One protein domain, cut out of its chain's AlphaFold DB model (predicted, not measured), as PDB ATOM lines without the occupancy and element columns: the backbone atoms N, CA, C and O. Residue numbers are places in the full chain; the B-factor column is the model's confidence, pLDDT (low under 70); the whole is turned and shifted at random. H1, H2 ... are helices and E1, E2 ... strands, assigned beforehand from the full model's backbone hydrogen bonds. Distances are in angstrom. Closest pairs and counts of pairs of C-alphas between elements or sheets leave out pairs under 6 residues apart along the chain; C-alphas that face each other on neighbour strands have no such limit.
ATOM      1  N   LEU A   4     173.177 176.793 286.706       46.09
ATOM      2  CA  LEU A   4     172.065 176.194 285.941       46.09
ATOM      3  C   LEU A   4     170.927 177.183 285.613       46.09
ATOM      4  O   LEU A   4     170.048 176.884 284.816       46.09
ATOM      5  N   SER A   5     170.962 178.375 286.222       54.66
ATOM      6  CA  SER A   5     170.019 179.473 285.970       54.66
ATOM      7  C   SER A   5     170.337 180.222 284.665       54.66
ATOM      8  O   SER A   5     169.436 180.682 283.969       54.66
ATOM      9  N   LEU A   6     171.612 180.282 284.264       50.84
ATOM     10  CA  LEU A   6     172.043 181.059 283.095       50.84
ATOM     11  C   LEU A   6     171.625 180.431 281.757       50.84
ATOM     12  O   LEU A   6     171.335 181.157 280.809       50.84
ATOM     13  N   VAL A   7     171.535 179.098 281.682       54.28
ATOM     14  CA  VAL A   7     171.139 178.395 280.447       54.28
ATOM     15  C   VAL A   7     169.647 178.601 280.143       54.28
ATOM     16  O   VAL A   7     169.273 178.783 278.987       54.28
ATOM     17  N   LEU A   8     168.802 178.682 281.180       54.41
ATOM     18  CA  LEU A   8     167.384 179.042 281.052       54.41
ATOM     19  C   LEU A   8     167.208 180.503 280.612       54.41
ATOM     20  O   LEU A   8     166.412 180.774 279.718       54.41
ATOM     21  N   VAL A   9     168.001 181.435 281.152       55.00
ATOM     22  CA  VAL A   9     167.953 182.861 280.765       55.00
ATOM     23  C   VAL A   9     168.349 183.072 279.296       55.00
ATOM     24  O   VAL A   9     167.734 183.887 278.607       55.00
ATOM     25  N   MET A  10     169.304 182.301 278.764       55.12
ATOM     26  CA  MET A  10     169.640 182.356 277.332       55.12
ATOM     27  C   MET A  10     168.543 181.776 276.426       55.12
ATOM     28  O   MET A  10     168.388 182.238 275.294       55.12
ATOM     29  N   TYR A  11     167.737 180.829 276.917       53.09
ATOM     30  CA  TYR A  11     166.578 180.312 276.181       53.09
ATOM     31  C   TYR A  11     165.466 181.372 276.056       53.09
ATOM     32  O   TYR A  11     164.837 181.493 275.005       53.09
ATOM     33  N   PHE A  12     165.289 182.222 277.074       54.19
ATOM     34  CA  PHE A  12     164.333 183.338 277.035       54.19
ATOM     35  C   PHE A  12     164.805 184.536 276.194       54.19
ATOM     36  O   PHE A  12     163.975 185.265 275.657       54.19
ATOM     37  N   LEU A  13     166.112 184.703 275.968       53.53
ATOM     38  CA  LEU A  13     166.638 185.726 275.048       53.53
ATOM     39  C   LEU A  13     166.478 185.358 273.559       53.53
ATOM     40  O   LEU A  13     166.569 186.238 272.704       53.53
ATOM     41  N   LYS A  14     166.147 184.100 273.225       52.69
ATOM     42  CA  LYS A  14     165.701 183.713 271.869       52.69
ATOM     43  C   LYS A  14     164.231 184.053 271.584       52.69
ATOM     44  O   LYS A  14     163.830 184.035 270.424       52.69
ATOM     45  N   LEU A  15     163.456 184.426 272.604       55.94
ATOM     46  CA  LEU A  15     162.076 184.918 272.473       55.94
ATOM     47  C   LEU A  15     162.007 186.455 272.329       55.94
ATOM     48  O   LEU A  15     160.930 187.025 272.185       55.94
ATOM     49  N   GLY A  16     163.159 187.136 272.292       53.66
ATOM     50  CA  GLY A  16     163.297 188.588 272.147       53.66
ATOM     51  C   GLY A  16     163.228 189.125 270.713       53.66
ATOM     52  O   GLY A  16     163.963 190.048 270.374       53.66
ATOM     53  N   ARG A  17     162.362 188.577 269.855       49.59
ATOM     54  CA  ARG A  17     161.917 189.272 268.627       49.59
ATOM     55  C   ARG A  17     160.399 189.341 268.558       49.59
ATOM     56  O   ARG A  17     159.777 189.033 267.550       49.59
ATOM     57  N   VAL A  18     159.818 189.813 269.653       52.75
ATOM     58  CA  VAL A  18     158.527 190.489 269.618       52.75
ATOM     59  C   VAL A  18     158.798 191.908 269.122       52.75
ATOM     60  O   VAL A  18     159.106 192.795 269.911       52.75
ATOM     61  N   CYS A  19     158.712 192.126 267.809       43.66
ATOM     62  CA  CYS A  19     158.235 193.420 267.337       43.66
ATOM     63  C   CYS A  19     156.755 193.238 267.022       43.66
ATOM     64  O   CYS A  19     156.354 192.715 265.984       43.66
ATOM     65  N   TRP A  20     155.969 193.594 268.027       44.41
ATOM     66  CA  TRP A  20     154.527 193.698 268.009       44.41
ATOM     67  C   TRP A  20     154.159 194.897 267.127       44.41
ATOM     68  O   TRP A  20     153.993 196.006 267.624       44.41
ATOM     69  N   CYS A  21     154.021 194.706 265.814       44.69
ATOM     70  CA  CYS A  21     153.249 195.652 265.005       44.69
ATOM     71  C   CYS A  21     151.764 195.321 265.177       44.69
ATOM     72  O   CYS A  21     151.153 194.617 264.375       44.69
ATOM     73  N   ALA A  22     151.190 195.829 266.270       52.97
ATOM     74  CA  ALA A  22     149.756 196.041 266.395       52.97
ATOM     75  C   ALA A  22     149.390 197.207 265.474       52.97
ATOM     76  O   ALA A  22     149.377 198.367 265.872       52.97
ATOM     77  N   GLY A  23     149.134 196.882 264.216       45.25
ATOM     78  CA  GLY A  23     148.618 197.803 263.218       45.25
ATOM     79  C   GLY A  23     148.141 196.971 262.048       45.25
ATOM     80  O   GLY A  23     148.958 196.400 261.335       45.25
ATOM     81  N   LYS A  24     146.821 196.835 261.891       49.59
ATOM     82  CA  LYS A  24     146.212 196.180 260.730       49.59
ATOM     83  C   LYS A  24     146.758 196.832 259.454       49.59
ATOM     84  O   LYS A  24     146.469 198.009 259.245       49.59
ATOM     85  N   PRO A  25     147.389 196.107 258.522       43.06
ATOM     86  CA  PRO A  25     147.015 196.331 257.149       43.06
ATOM     87  C   PRO A  25     145.624 195.708 257.010       43.06
ATOM     88  O   PRO A  25     145.431 194.523 257.287       43.06
ATOM     89  N   ASN A  26     144.629 196.497 256.611       45.84
ATOM     90  CA  ASN A  26     143.478 195.926 255.924       45.84
ATOM     91  C   ASN A  26     144.018 195.317 254.622       45.84
ATOM     92  O   ASN A  26     143.919 195.921 253.559       45.84
ATOM     93  N   VAL A  27     144.655 194.149 254.706       41.88
ATOM     94  CA  VAL A  27     144.827 193.292 253.546       41.88
ATOM     95  C   VAL A  27     143.427 192.771 253.313       41.88
ATOM     96  O   VAL A  27     142.975 191.837 253.974       41.88
ATOM     97  N   LEU A  28     142.699 193.448 252.430       48.41
ATOM     98  CA  LEU A  28     141.611 192.805 251.722       48.41
ATOM     99  C   LEU A  28     142.255 191.596 251.047       48.41
ATOM    100  O   LEU A  28     142.897 191.717 250.006       48.41
ATOM    101  N   SER A  29     142.158 190.438 251.696       41.81
ATOM    102  CA  SER A  29     142.346 189.150 251.060       41.81
ATOM    103  C   SER A  29     141.227 189.043 250.034       41.81
ATOM    104  O   SER A  29     140.151 188.511 250.314       41.81
ATOM    105  N   ILE A  30     141.438 189.637 248.862       49.91
ATOM    106  CA  ILE A  30     140.653 189.288 247.697       49.91
ATOM    107  C   ILE A  30     141.059 187.844 247.448       49.91
ATOM    108  O   ILE A  30     142.190 187.568 247.052       49.91
ATOM    109  N   ASN A  31     140.169 186.920 247.802       40.94
ATOM    110  CA  ASN A  31     140.230 185.565 247.294       40.94
ATOM    111  C   ASN A  31     140.286 185.709 245.772       40.94
ATOM    112  O   ASN A  31     139.265 185.962 245.137       40.94
ATOM    113  N   LEU A  32     141.481 185.614 245.193       45.50
ATOM    114  CA  LEU A  32     141.665 185.390 243.769       45.50
ATOM    115  C   LEU A  32     141.250 183.938 243.528       45.50
ATOM    116  O   LEU A  32     142.078 183.056 243.331       45.50
ATOM    117  N   SER A  33     139.944 183.682 243.631       45.38
ATOM    118  CA  SER A  33     139.345 182.540 242.970       45.38
ATOM    119  C   SER A  33     139.608 182.747 241.488       45.38
ATOM    120  O   SER A  33     139.181 183.752 240.915       45.38
ATOM    121  N   GLU A  34     140.365 181.826 240.908       45.66
ATOM    122  CA  GLU A  34     140.547 181.653 239.474       45.66
ATOM    123  C   GLU A  34     139.181 181.793 238.780       45.66
ATOM    124  O   GLU A  34     138.297 180.949 238.898       45.66
ATOM    125  N   GLY A  35     138.979 182.964 238.179       44.97
ATOM    126  CA  GLY A  35     137.665 183.513 237.837       44.97
ATOM    127  C   GLY A  35     137.702 185.037 237.943       44.97
ATOM    128  O   GLY A  35     136.861 185.651 238.593       44.97
ATOM    129  N   SER A  36     138.765 185.648 237.410       41.19
ATOM    130  CA  SER A  36     139.135 187.027 237.720       41.19
ATOM    131  C   SER A  36     138.164 188.026 237.087       41.19
ATOM    132  O   SER A  36     138.260 188.363 235.908       41.19
ATOM    133  N   ASN A  37     137.228 188.532 237.887       49.72
ATOM    134  CA  ASN A  37     136.612 189.833 237.656       49.72
ATOM    135  C   ASN A  37     137.706 190.887 237.932       49.72
ATOM    136  O   ASN A  37     137.845 191.372 239.055       49.72
ATOM    137  N   VAL A  38     138.585 191.117 236.944       61.44
ATOM    138  CA  VAL A  38     139.739 192.027 237.056       61.44
ATOM    139  C   VAL A  38     139.216 193.456 237.181       61.44
ATOM    140  O   VAL A  38     139.015 194.142 236.185       61.44
ATOM    141  N   ASN A  39     138.996 193.904 238.414       82.88
ATOM    142  CA  ASN A  39     138.550 195.271 238.692       82.88
ATOM    143  C   ASN A  39     139.715 196.197 239.063       82.88
ATOM    144  O   ASN A  39     139.512 197.379 239.340       82.88
ATOM    145  N   SER A  40     140.942 195.676 239.061       88.19
ATOM    146  CA  SER A  40     142.154 196.406 239.418       88.19
ATOM    147  C   SER A  40     143.294 196.117 238.449       88.19
ATOM    148  O   SER A  40     143.517 194.957 238.103       88.19
ATOM    149  N   ILE A  41     144.056 197.147 238.094       91.19
ATOM    150  CA  ILE A  41     145.287 197.046 237.298       91.19
ATOM    151  C   ILE A  41     146.479 197.570 238.104       91.19
ATOM    152  O   ILE A  41     146.355 198.584 238.784       91.19
ATOM    153  N   ASP A  42     147.617 196.878 238.049       92.88
ATOM    154  CA  ASP A  42     148.878 197.303 238.672       92.88
ATOM    155  C   ASP A  42     149.863 197.722 237.575       92.88
ATOM    156  O   ASP A  42     150.325 196.870 236.819       92.88
ATOM    157  N   ILE A  43     150.170 199.019 237.471       92.25
ATOM    158  CA  ILE A  43     151.012 199.575 236.394       92.25
ATOM    159  C   ILE A  43     152.483 199.157 236.503       92.25
ATOM    160  O   ILE A  43     153.234 199.283 235.534       92.25
ATOM    161  N   ALA A  44     152.898 198.634 237.661       90.69
ATOM    162  CA  ALA A  44     154.237 198.092 237.860       90.69
ATOM    163  C   ALA A  44     154.395 196.663 237.314       90.69
ATOM    164  O   ALA A  44     155.509 196.134 237.271       90.69
ATOM    165  N   LYS A  45     153.293 196.021 236.915       89.69
ATOM    166  CA  LYS A  45     153.258 194.645 236.408       89.69
ATOM    167  C   LYS A  45     152.628 194.608 235.022       89.69
ATOM    168  O   LYS A  45     151.954 195.544 234.604       89.69
ATOM    169  N   ASP A  46     152.855 193.514 234.303       88.56
ATOM    170  CA  ASP A  46     152.134 193.268 233.058       88.56
ATOM    171  C   ASP A  46     150.663 192.929 233.377       88.56
ATOM    172  O   ASP A  46     150.417 191.947 234.086       88.56
ATOM    173  N   PRO A  47     149.681 193.719 232.900       87.62
ATOM    174  CA  PRO A  47     148.264 193.411 233.090       87.62
ATOM    175  C   PRO A  47     147.806 192.191 232.281       87.62
ATOM    176  O   PRO A  47     146.753 191.618 232.574       87.62
ATOM    177  N   GLY A  48     148.579 191.789 231.270       89.00
ATOM    178  CA  GLY A  48     148.230 190.723 230.347       89.00
ATOM    179  C   GLY A  48     147.299 191.186 229.213       89.00
ATOM    180  O   GLY A  48     146.531 192.146 229.351       89.00
ATOM    181  N   PRO A  49     147.310 190.467 228.077       87.81
ATOM    182  CA  PRO A  49     146.729 190.936 226.812       87.81
ATOM    183  C   PRO A  49     145.197 191.051 226.816       87.81
ATOM    184  O   PRO A  49     144.626 191.778 226.004       87.81
ATOM    185  N   ASN A  50     144.524 190.345 227.728       87.62
ATOM    186  CA  ASN A  50     143.064 190.364 227.855       87.62
ATOM    187  C   ASN A  50     142.552 191.520 228.730       87.62
ATOM    188  O   ASN A  50     141.345 191.744 228.785       87.62
ATOM    189  N   VAL A  51     143.445 192.225 229.432       88.31
ATOM    190  CA  VAL A  51     143.093 193.300 230.372       88.31
ATOM    191  C   VAL A  51     143.356 194.661 229.752       88.31
ATOM    192  O   VAL A  51     142.448 195.487 229.652       88.31
ATOM    193  N   ALA A  52     144.591 194.894 229.315       89.88
ATOM    194  CA  ALA A  52     144.990 196.152 228.709       89.88
ATOM    195  C   ALA A  52     146.101 195.935 227.686       89.88
ATOM    196  O   ALA A  52     146.948 195.056 227.822       89.88
ATOM    197  N   GLU A  53     146.095 196.771 226.659       93.19
ATOM    198  CA  GLU A  53     147.180 196.875 225.696       93.19
ATOM    199  C   GLU A  53     148.185 197.919 226.180       93.19
ATOM    200  O   GLU A  53     147.802 199.051 226.488       93.19
ATOM    201  N   VAL A  54     149.456 197.528 226.273       93.25
ATOM    202  CA  VAL A  54     150.527 198.373 226.809       93.25
ATOM    203  C   VAL A  54     151.412 198.861 225.671       93.25
ATOM    204  O   VAL A  54     152.101 198.070 225.030       93.25
ATOM    205  N   ASN A  55     151.423 200.173 225.462       91.69
ATOM    206  CA  ASN A  55     152.238 200.843 224.458       91.69
ATOM    207  C   ASN A  55     153.289 201.707 225.152       91.69
ATOM    208  O   ASN A  55     152.968 202.471 226.060       91.69
ATOM    209  N   ASN A  56     154.547 201.600 224.727       91.12
ATOM    210  CA  ASN A  56     155.561 202.570 225.134       91.12
ATOM    211  C   ASN A  56     155.314 203.853 224.337       91.12
ATOM    212  O   ASN A  56     155.240 203.810 223.107       91.12
ATOM    213  N   GLU A  57     155.172 204.976 225.026       86.62
ATOM    214  CA  GLU A  57     155.007 206.288 224.405       86.62
ATOM    215  C   GLU A  57     156.196 207.167 224.781       86.62
ATOM    216  O   GLU A  57     156.807 206.989 225.829       86.62
ATOM    217  N   LYS A  58     156.551 208.109 223.911       87.19
ATOM    218  CA  LYS A  58     157.575 209.109 224.204       87.19
ATOM    219  C   LYS A  58     156.925 210.475 224.089       87.19
ATOM    220  O   LYS A  58     156.618 210.903 222.977       87.19
ATOM    221  N   ASP A  59     156.697 211.130 225.218       80.44
ATOM    222  CA  ASP A  59     156.081 212.456 225.263       80.44
ATOM    223  C   ASP A  59     157.143 213.496 225.619       80.44
ATOM    224  O   ASP A  59     157.806 213.406 226.649       80.44
ATOM    225  N   ASN A  60     157.372 214.461 224.727       83.94
ATOM    226  CA  ASN A  60     158.383 215.517 224.887       83.94
ATOM    227  C   ASN A  60     159.795 215.022 225.271       83.94
ATOM    228  O   ASN A  60     160.539 215.697 225.980       83.94
ATOM    229  N   GLY A  61     160.181 213.840 224.785       87.69
ATOM    230  CA  GLY A  61     161.482 213.235 225.075       87.69
ATOM    231  C   GLY A  61     161.532 212.409 226.363       87.69
ATOM    232  O   GLY A  61     162.545 211.746 226.587       87.69
ATOM    233  N   VAL A  62     160.454 212.391 227.149       86.94
ATOM    234  CA  VAL A  62     160.283 211.537 228.328       86.94
ATOM    235  C   VAL A  62     159.691 210.197 227.893       86.94
ATOM    236  O   VAL A  62     158.713 210.158 227.144       86.94
ATOM    237  N   ASP A  63     160.321 209.101 228.312       89.62
ATOM    238  CA  ASP A  63     159.857 207.746 228.016       89.62
ATOM    239  C   ASP A  63     158.758 207.345 229.003       89.62
ATOM    240  O   ASP A  63     158.997 207.251 230.202       89.62
ATOM    241  N   GLY A  64     157.573 207.067 228.474       89.44
ATOM    242  CA  GLY A  64     156.383 206.710 229.224       89.44
ATOM    243  C   GLY A  64     155.743 205.401 228.760       89.44
ATOM    244  O   GLY A  64     156.150 204.757 227.786       89.44
ATOM    245  N   LYS A  65     154.693 205.000 229.471       90.88
ATOM    246  CA  LYS A  65     153.848 203.852 229.138       90.88
ATOM    247  C   LYS A  65     152.389 204.253 229.151       90.88
ATOM    248  O   LYS A  65     151.916 204.905 230.079       90.88
ATOM    249  N   LYS A  66     151.656 203.770 228.159       91.38
ATOM    250  CA  LYS A  66     150.213 203.916 228.071       91.38
ATOM    251  C   LYS A  66     149.535 202.564 228.087       91.38
ATOM    252  O   LYS A  66     149.883 201.675 227.315       91.38
ATOM    253  N   PHE A  67     148.544 202.439 228.952       92.56
ATOM    254  CA  PHE A  67     147.718 201.258 229.117       92.56
ATOM    255  C   PHE A  67     146.326 201.590 228.585       92.56
ATOM    256  O   PHE A  67     145.631 202.435 229.151       92.56
ATOM    257  N   ASN A  68     145.924 200.935 227.500       92.56
ATOM    258  CA  ASN A  68     144.577 201.033 226.944       92.56
ATOM    259  C   ASN A  68     143.778 199.816 227.411       92.56
ATOM    260  O   ASN A  68     144.015 198.695 226.952       92.56
ATOM    261  N   VAL A  69     142.871 200.024 228.363       92.38
ATOM    262  CA  VAL A  69     142.036 198.965 228.940       92.38
ATOM    263  C   VAL A  69     141.065 198.459 227.875       92.38
ATOM    264  O   VAL A  69     140.486 199.249 227.131       92.38
ATOM    265  N   LYS A  70     140.885 197.138 227.781       90.62
ATOM    266  CA  LYS A  70     139.916 196.547 226.848       90.62
ATOM    267  C   LYS A  70     138.487 196.862 227.306       90.62
ATOM    268  O   LYS A  70     138.181 196.745 228.487       90.62
ATOM    269  N   ASP A  71     137.590 197.162 226.366       88.12
ATOM    270  CA  ASP A  71     136.196 197.560 226.651       88.12
ATOM    271  C   ASP A  71     135.404 196.525 227.469       88.12
ATOM    272  O   ASP A  71     134.474 196.865 228.199       88.12
ATOM    273  N   SER A  72     135.781 195.246 227.370       88.25
ATOM    274  CA  SER A  72     135.182 194.147 228.134       88.25
ATOM    275  C   SER A  72     135.599 194.113 229.608       88.25
ATOM    276  O   SER A  72     135.112 193.264 230.356       88.25
ATOM    277  N   VAL A  73     136.527 194.977 230.029       88.00
ATOM    278  CA  VAL A  73     137.120 194.974 231.368       88.00
ATOM    279  C   VAL A  73     136.770 196.264 232.097       88.00
ATOM    280  O   VAL A  73     137.010 197.373 231.625       88.00
ATOM    281  N   LYS A  74     136.214 196.118 233.302       89.12
ATOM    282  CA  LYS A  74     135.847 197.247 234.156       89.12
ATOM    283  C   LYS A  74     136.914 197.465 235.224       89.12
ATOM    284  O   LYS A  74     136.821 196.917 236.313       89.12
ATOM    285  N   ILE A  75     137.890 198.322 234.943       90.19
ATOM    286  CA  ILE A  75     138.901 198.709 235.934       90.19
ATOM    287  C   ILE A  75     138.362 199.827 236.827       90.19
ATOM    288  O   ILE A  75     138.064 200.914 236.345       90.19
ATOM    289  N   THR A  76     138.261 199.593 238.131       91.62
ATOM    290  CA  THR A  76     137.847 200.599 239.128       91.62
ATOM    291  C   THR A  76     138.969 200.979 240.093       91.62
ATOM    292  O   THR A  76     138.857 201.998 240.776       91.62
ATOM    293  N   LEU A  77     140.068 200.219 240.117       90.50
ATOM    294  CA  LEU A  77     141.282 200.518 240.876       90.50
ATOM    295  C   LEU A  77     142.525 200.522 239.981       90.50
ATOM    296  O   LEU A  77     142.712 199.625 239.161       90.50
ATOM    297  N   VAL A  78     143.418 201.482 240.220       91.50
ATOM    298  CA  VAL A  78     144.781 201.470 239.673       91.50
ATOM    299  C   VAL A  78     145.770 201.448 240.831       91.50
ATOM    300  O   VAL A  78     145.668 202.236 241.780       91.50
ATOM    301  N   LEU A  79     146.716 200.522 240.747       93.00
ATOM    302  CA  LEU A  79     147.786 200.297 241.702       93.00
ATOM    303  C   LEU A  79     149.135 200.586 241.034       93.00
ATOM    304  O   LEU A  79     149.271 200.387 239.831       93.00
ATOM    305  N   ASP A  80     150.124 200.986 241.822       91.31
ATOM    306  CA  ASP A  80     151.543 200.981 241.467       91.31
ATOM    307  C   ASP A  80     152.297 200.188 242.537       91.31
ATOM    308  O   ASP A  80     152.296 200.556 243.714       91.31
ATOM    309  N   ASN A  81     152.873 199.046 242.156       91.25
ATOM    310  CA  ASN A  81     153.552 198.126 243.072       91.25
ATOM    311  C   ASN A  81     152.658 197.708 244.255       91.25
ATOM    312  O   ASN A  81     153.096 197.588 245.400       91.25
ATOM    313  N   GLY A  82     151.372 197.484 243.972       88.75
ATOM    314  CA  GLY A  82     150.357 197.150 244.973       88.75
ATOM    315  C   GLY A  82     149.866 198.326 245.827       88.75
ATOM    316  O   GLY A  82     148.966 198.134 246.646       88.75
ATOM    317  N   ILE A  83     150.398 199.535 245.642       89.12
ATOM    318  CA  ILE A  83     149.923 200.747 246.316       89.12
ATOM    319  C   ILE A  83     148.810 201.361 245.476       89.12
ATOM    320  O   ILE A  83     149.008 201.664 244.305       89.12
ATOM    321  N   GLN A  84     147.632 201.566 246.059       91.62
ATOM    322  CA  GLN A  84     146.529 202.211 245.352       91.62
ATOM    323  C   GLN A  84     146.856 203.678 245.061       91.62
ATOM    324  O   GLN A  84     146.977 204.480 245.985       91.62
ATOM    325  N   ILE A  85     146.924 204.027 243.776       92.69
ATOM    326  CA  ILE A  85     147.157 205.402 243.309       92.69
ATOM    327  C   ILE A  85     145.882 206.054 242.767       92.69
ATOM    328  O   ILE A  85     145.774 207.278 242.745       92.69
ATOM    329  N   TRP A  86     144.886 205.251 242.376       92.31
ATOM    330  CA  TRP A  86     143.598 205.752 241.906       92.31
ATOM    331  C   TRP A  86     142.450 204.791 242.226       92.31
ATOM    332  O   TRP A  86     142.611 203.568 242.211       92.31
ATOM    333  N   ASN A  87     141.271 205.356 242.492       89.44
ATOM    334  CA  ASN A  87     140.014 204.635 242.668       89.44
ATOM    335  C   ASN A  87     138.889 205.436 242.004       89.44
ATOM    336  O   ASN A  87     138.704 206.615 242.310       89.44
ATOM    337  N   GLY A  88     138.151 204.798 241.097       82.88
ATOM    338  CA  GLY A  88     137.073 205.446 240.354       82.88
ATOM    339  C   GLY A  88     135.879 205.819 241.225       82.88
ATOM    340  O   GLY A  88     135.264 206.860 240.994       82.88
ATOM    341  N   GLY A  89     135.587 205.005 242.244       80.38
ATOM    342  CA  GLY A  89     134.394 205.115 243.079       80.38
ATOM    343  C   GLY A  89     133.086 204.895 242.301       80.38
ATOM    344  O   GLY A  89     132.913 205.354 241.172       80.38
ATOM    345  N   GLY A  90     132.124 204.209 242.924       78.25
ATOM    346  CA  GLY A  90     130.803 203.971 242.328       78.25
ATOM    347  C   GLY A  90     130.887 203.271 240.967       78.25
ATOM    348  O   GLY A  90     131.454 202.186 240.856       78.25
ATOM    349  N   ASP A  91     130.335 203.912 239.934       79.12
ATOM    350  CA  ASP A  91     130.223 203.348 238.583       79.12
ATOM    351  C   ASP A  91     131.322 203.784 237.610       79.12
ATOM    352  O   ASP A  91     131.335 203.332 236.465       79.12
ATOM    353  N   LYS A  92     132.261 204.630 238.044       83.62
ATOM    354  CA  LYS A  92     133.342 205.099 237.174       83.62
ATOM    355  C   LYS A  92     134.369 203.995 236.946       83.62
ATOM    356  O   LYS A  92     134.786 203.314 237.882       83.62
ATOM    357  N   ASN A  93     134.817 203.868 235.704       89.12
ATOM    358  CA  ASN A  93     135.862 202.945 235.291       89.12
ATOM    359  C   ASN A  93     136.999 203.673 234.564       89.12
ATOM    360  O   ASN A  93     136.811 204.732 233.968       89.12
ATOM    361  N   CYS A  94     138.191 203.094 234.641       88.19
ATOM    362  CA  CYS A  94     139.385 203.553 233.956       88.19
ATOM    363  C   CYS A  94     139.478 202.879 232.583       88.19
ATOM    364  O   CYS A  94     139.382 201.656 232.486       88.19
ATOM    365  N   THR A  95     139.657 203.683 231.537       91.69
ATOM    366  CA  THR A  95     139.786 203.219 230.147       91.69
ATOM    367  C   THR A  95     141.198 203.416 229.602       91.69
ATOM    368  O   THR A  95     141.669 202.620 228.794       91.69
ATOM    369  N   VAL A  96     141.897 204.455 230.064       91.69
ATOM    370  CA  VAL A  96     143.259 204.787 229.641       91.69
ATOM    371  C   VAL A  96     144.073 205.234 230.847       91.69
ATOM    372  O   VAL A  96     143.613 206.054 231.644       91.69
ATOM    373  N   ILE A  97     145.298 204.724 230.951       92.31
ATOM    374  CA  ILE A  97     146.295 205.153 231.936       92.31
ATOM    375  C   ILE A  97     147.536 205.577 231.165       92.31
ATOM    376  O   ILE A  97     148.048 204.798 230.368       92.31
ATOM    377  N   ALA A  98     148.018 206.792 231.399       91.12
ATOM    378  CA  ALA A  98     149.280 207.278 230.857       91.12
ATOM    379  C   ALA A  98     150.241 207.549 232.015       91.12
ATOM    380  O   ALA A  98     149.885 208.242 232.970       91.12
ATOM    381  N   VAL A  99     151.432 206.971 231.929       88.12
ATOM    382  CA  VAL A  99     152.531 207.127 232.881       88.12
ATOM    383  C   VAL A  99     153.688 207.739 232.106       88.12
ATOM    384  O   VAL A  99     154.053 207.208 231.059       88.12
ATOM    385  N   LEU A 100     154.216 208.856 232.597       83.00
ATOM    386  CA  LEU A 100     155.353 209.583 232.028       83.00
ATOM    387  C   LEU A 100     156.570 209.441 232.939       83.00
ATOM    388  O   LEU A 100     156.360 209.333 234.170       83.00
TER     389      LEU A 100
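Overview. This is residues 4 to 100 of the 100 residues of a protein of Theileria equi strain WA (UniProt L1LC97). A small body of two three-stranded sheets, the hairpin E2 and E3 with E6 beside E3 in one and E1, E4 and E5 in the other, sits at one end of a long thin tail, residues 4 to 36, which sticks out and has the helix H1 at its far end. The chain passes between the two sheets three times, and the tail makes most of the length. The printed part has 97 residues, with one named helix and six named strands in the order H1 E1 E2 E3 E4 E5 E6; the class is mixed, helices and strands, with 42 residues in named elements, under half. One sheet has the order E2, E3, E6 and is antiparallel; the other has the order E1, E4, E5 and is mixed. The whole is extended, with a radius of gyration of the C-alphas of 22.1 A, and spans 72 by 36 by 23 A.

Along the chain. Find C-alpha 52 at (144.990, 196.152, 228.709); from there E2, residues 52 to 59, runs 20.0 A and bends by 52 degrees at residue 56. E3, residues 62 to 69, runs 22.2 A. E6, residues 96 to 99, ends with C-alpha 99 at (152.531, 207.127, 232.881). Look next for E1, residues 40 to 42, E4, residues 77 to 80, and E5, residues 83 to 87. H1, residues 4 to 13, begins at C-alpha 4, (172.065, 176.194, 285.941), and runs 15.5 A.

Arrangement. Start at the inner strand E3. E2 and E3 are a hairpin, antiparallel at 155 degrees, with N 55 and O 66 2.8 A apart, within hydrogen-bond range. On E3 and E6, antiparallel at 160 degrees, look at N 67 and O 97, 2.8 A. In the other sheet E4 is the inner strand. E1 and E4 are parallel at 14 degrees, with N 79 and O 41 2.8 A apart. E4 and E5 are a hairpin, antiparallel at 150 degrees, with N 80 and O 83 2.8 A apart. Between the sheets, E1 and E3 are apart, for instance, and so are E4 and E6. H1 is not on either sheet; 5 of its 6 O i to N i+4 pairs are within hydrogen-bond range.

Size, cuts and confidence. The C-alphas of Leu 4 and Asn 60, the two farthest apart, are 73.9 A from each other. Without residues 4 to 36, which stand free, the body of 64 residues spans 36 by 22 by 19 A. The printed part has no cut and ends at residue 100, the chain's last. The link from H1 to E1 is long, with 26 residues. The mean pLDDT of the printed part is 74.6, and residues 4 to 38 of this model are under 70.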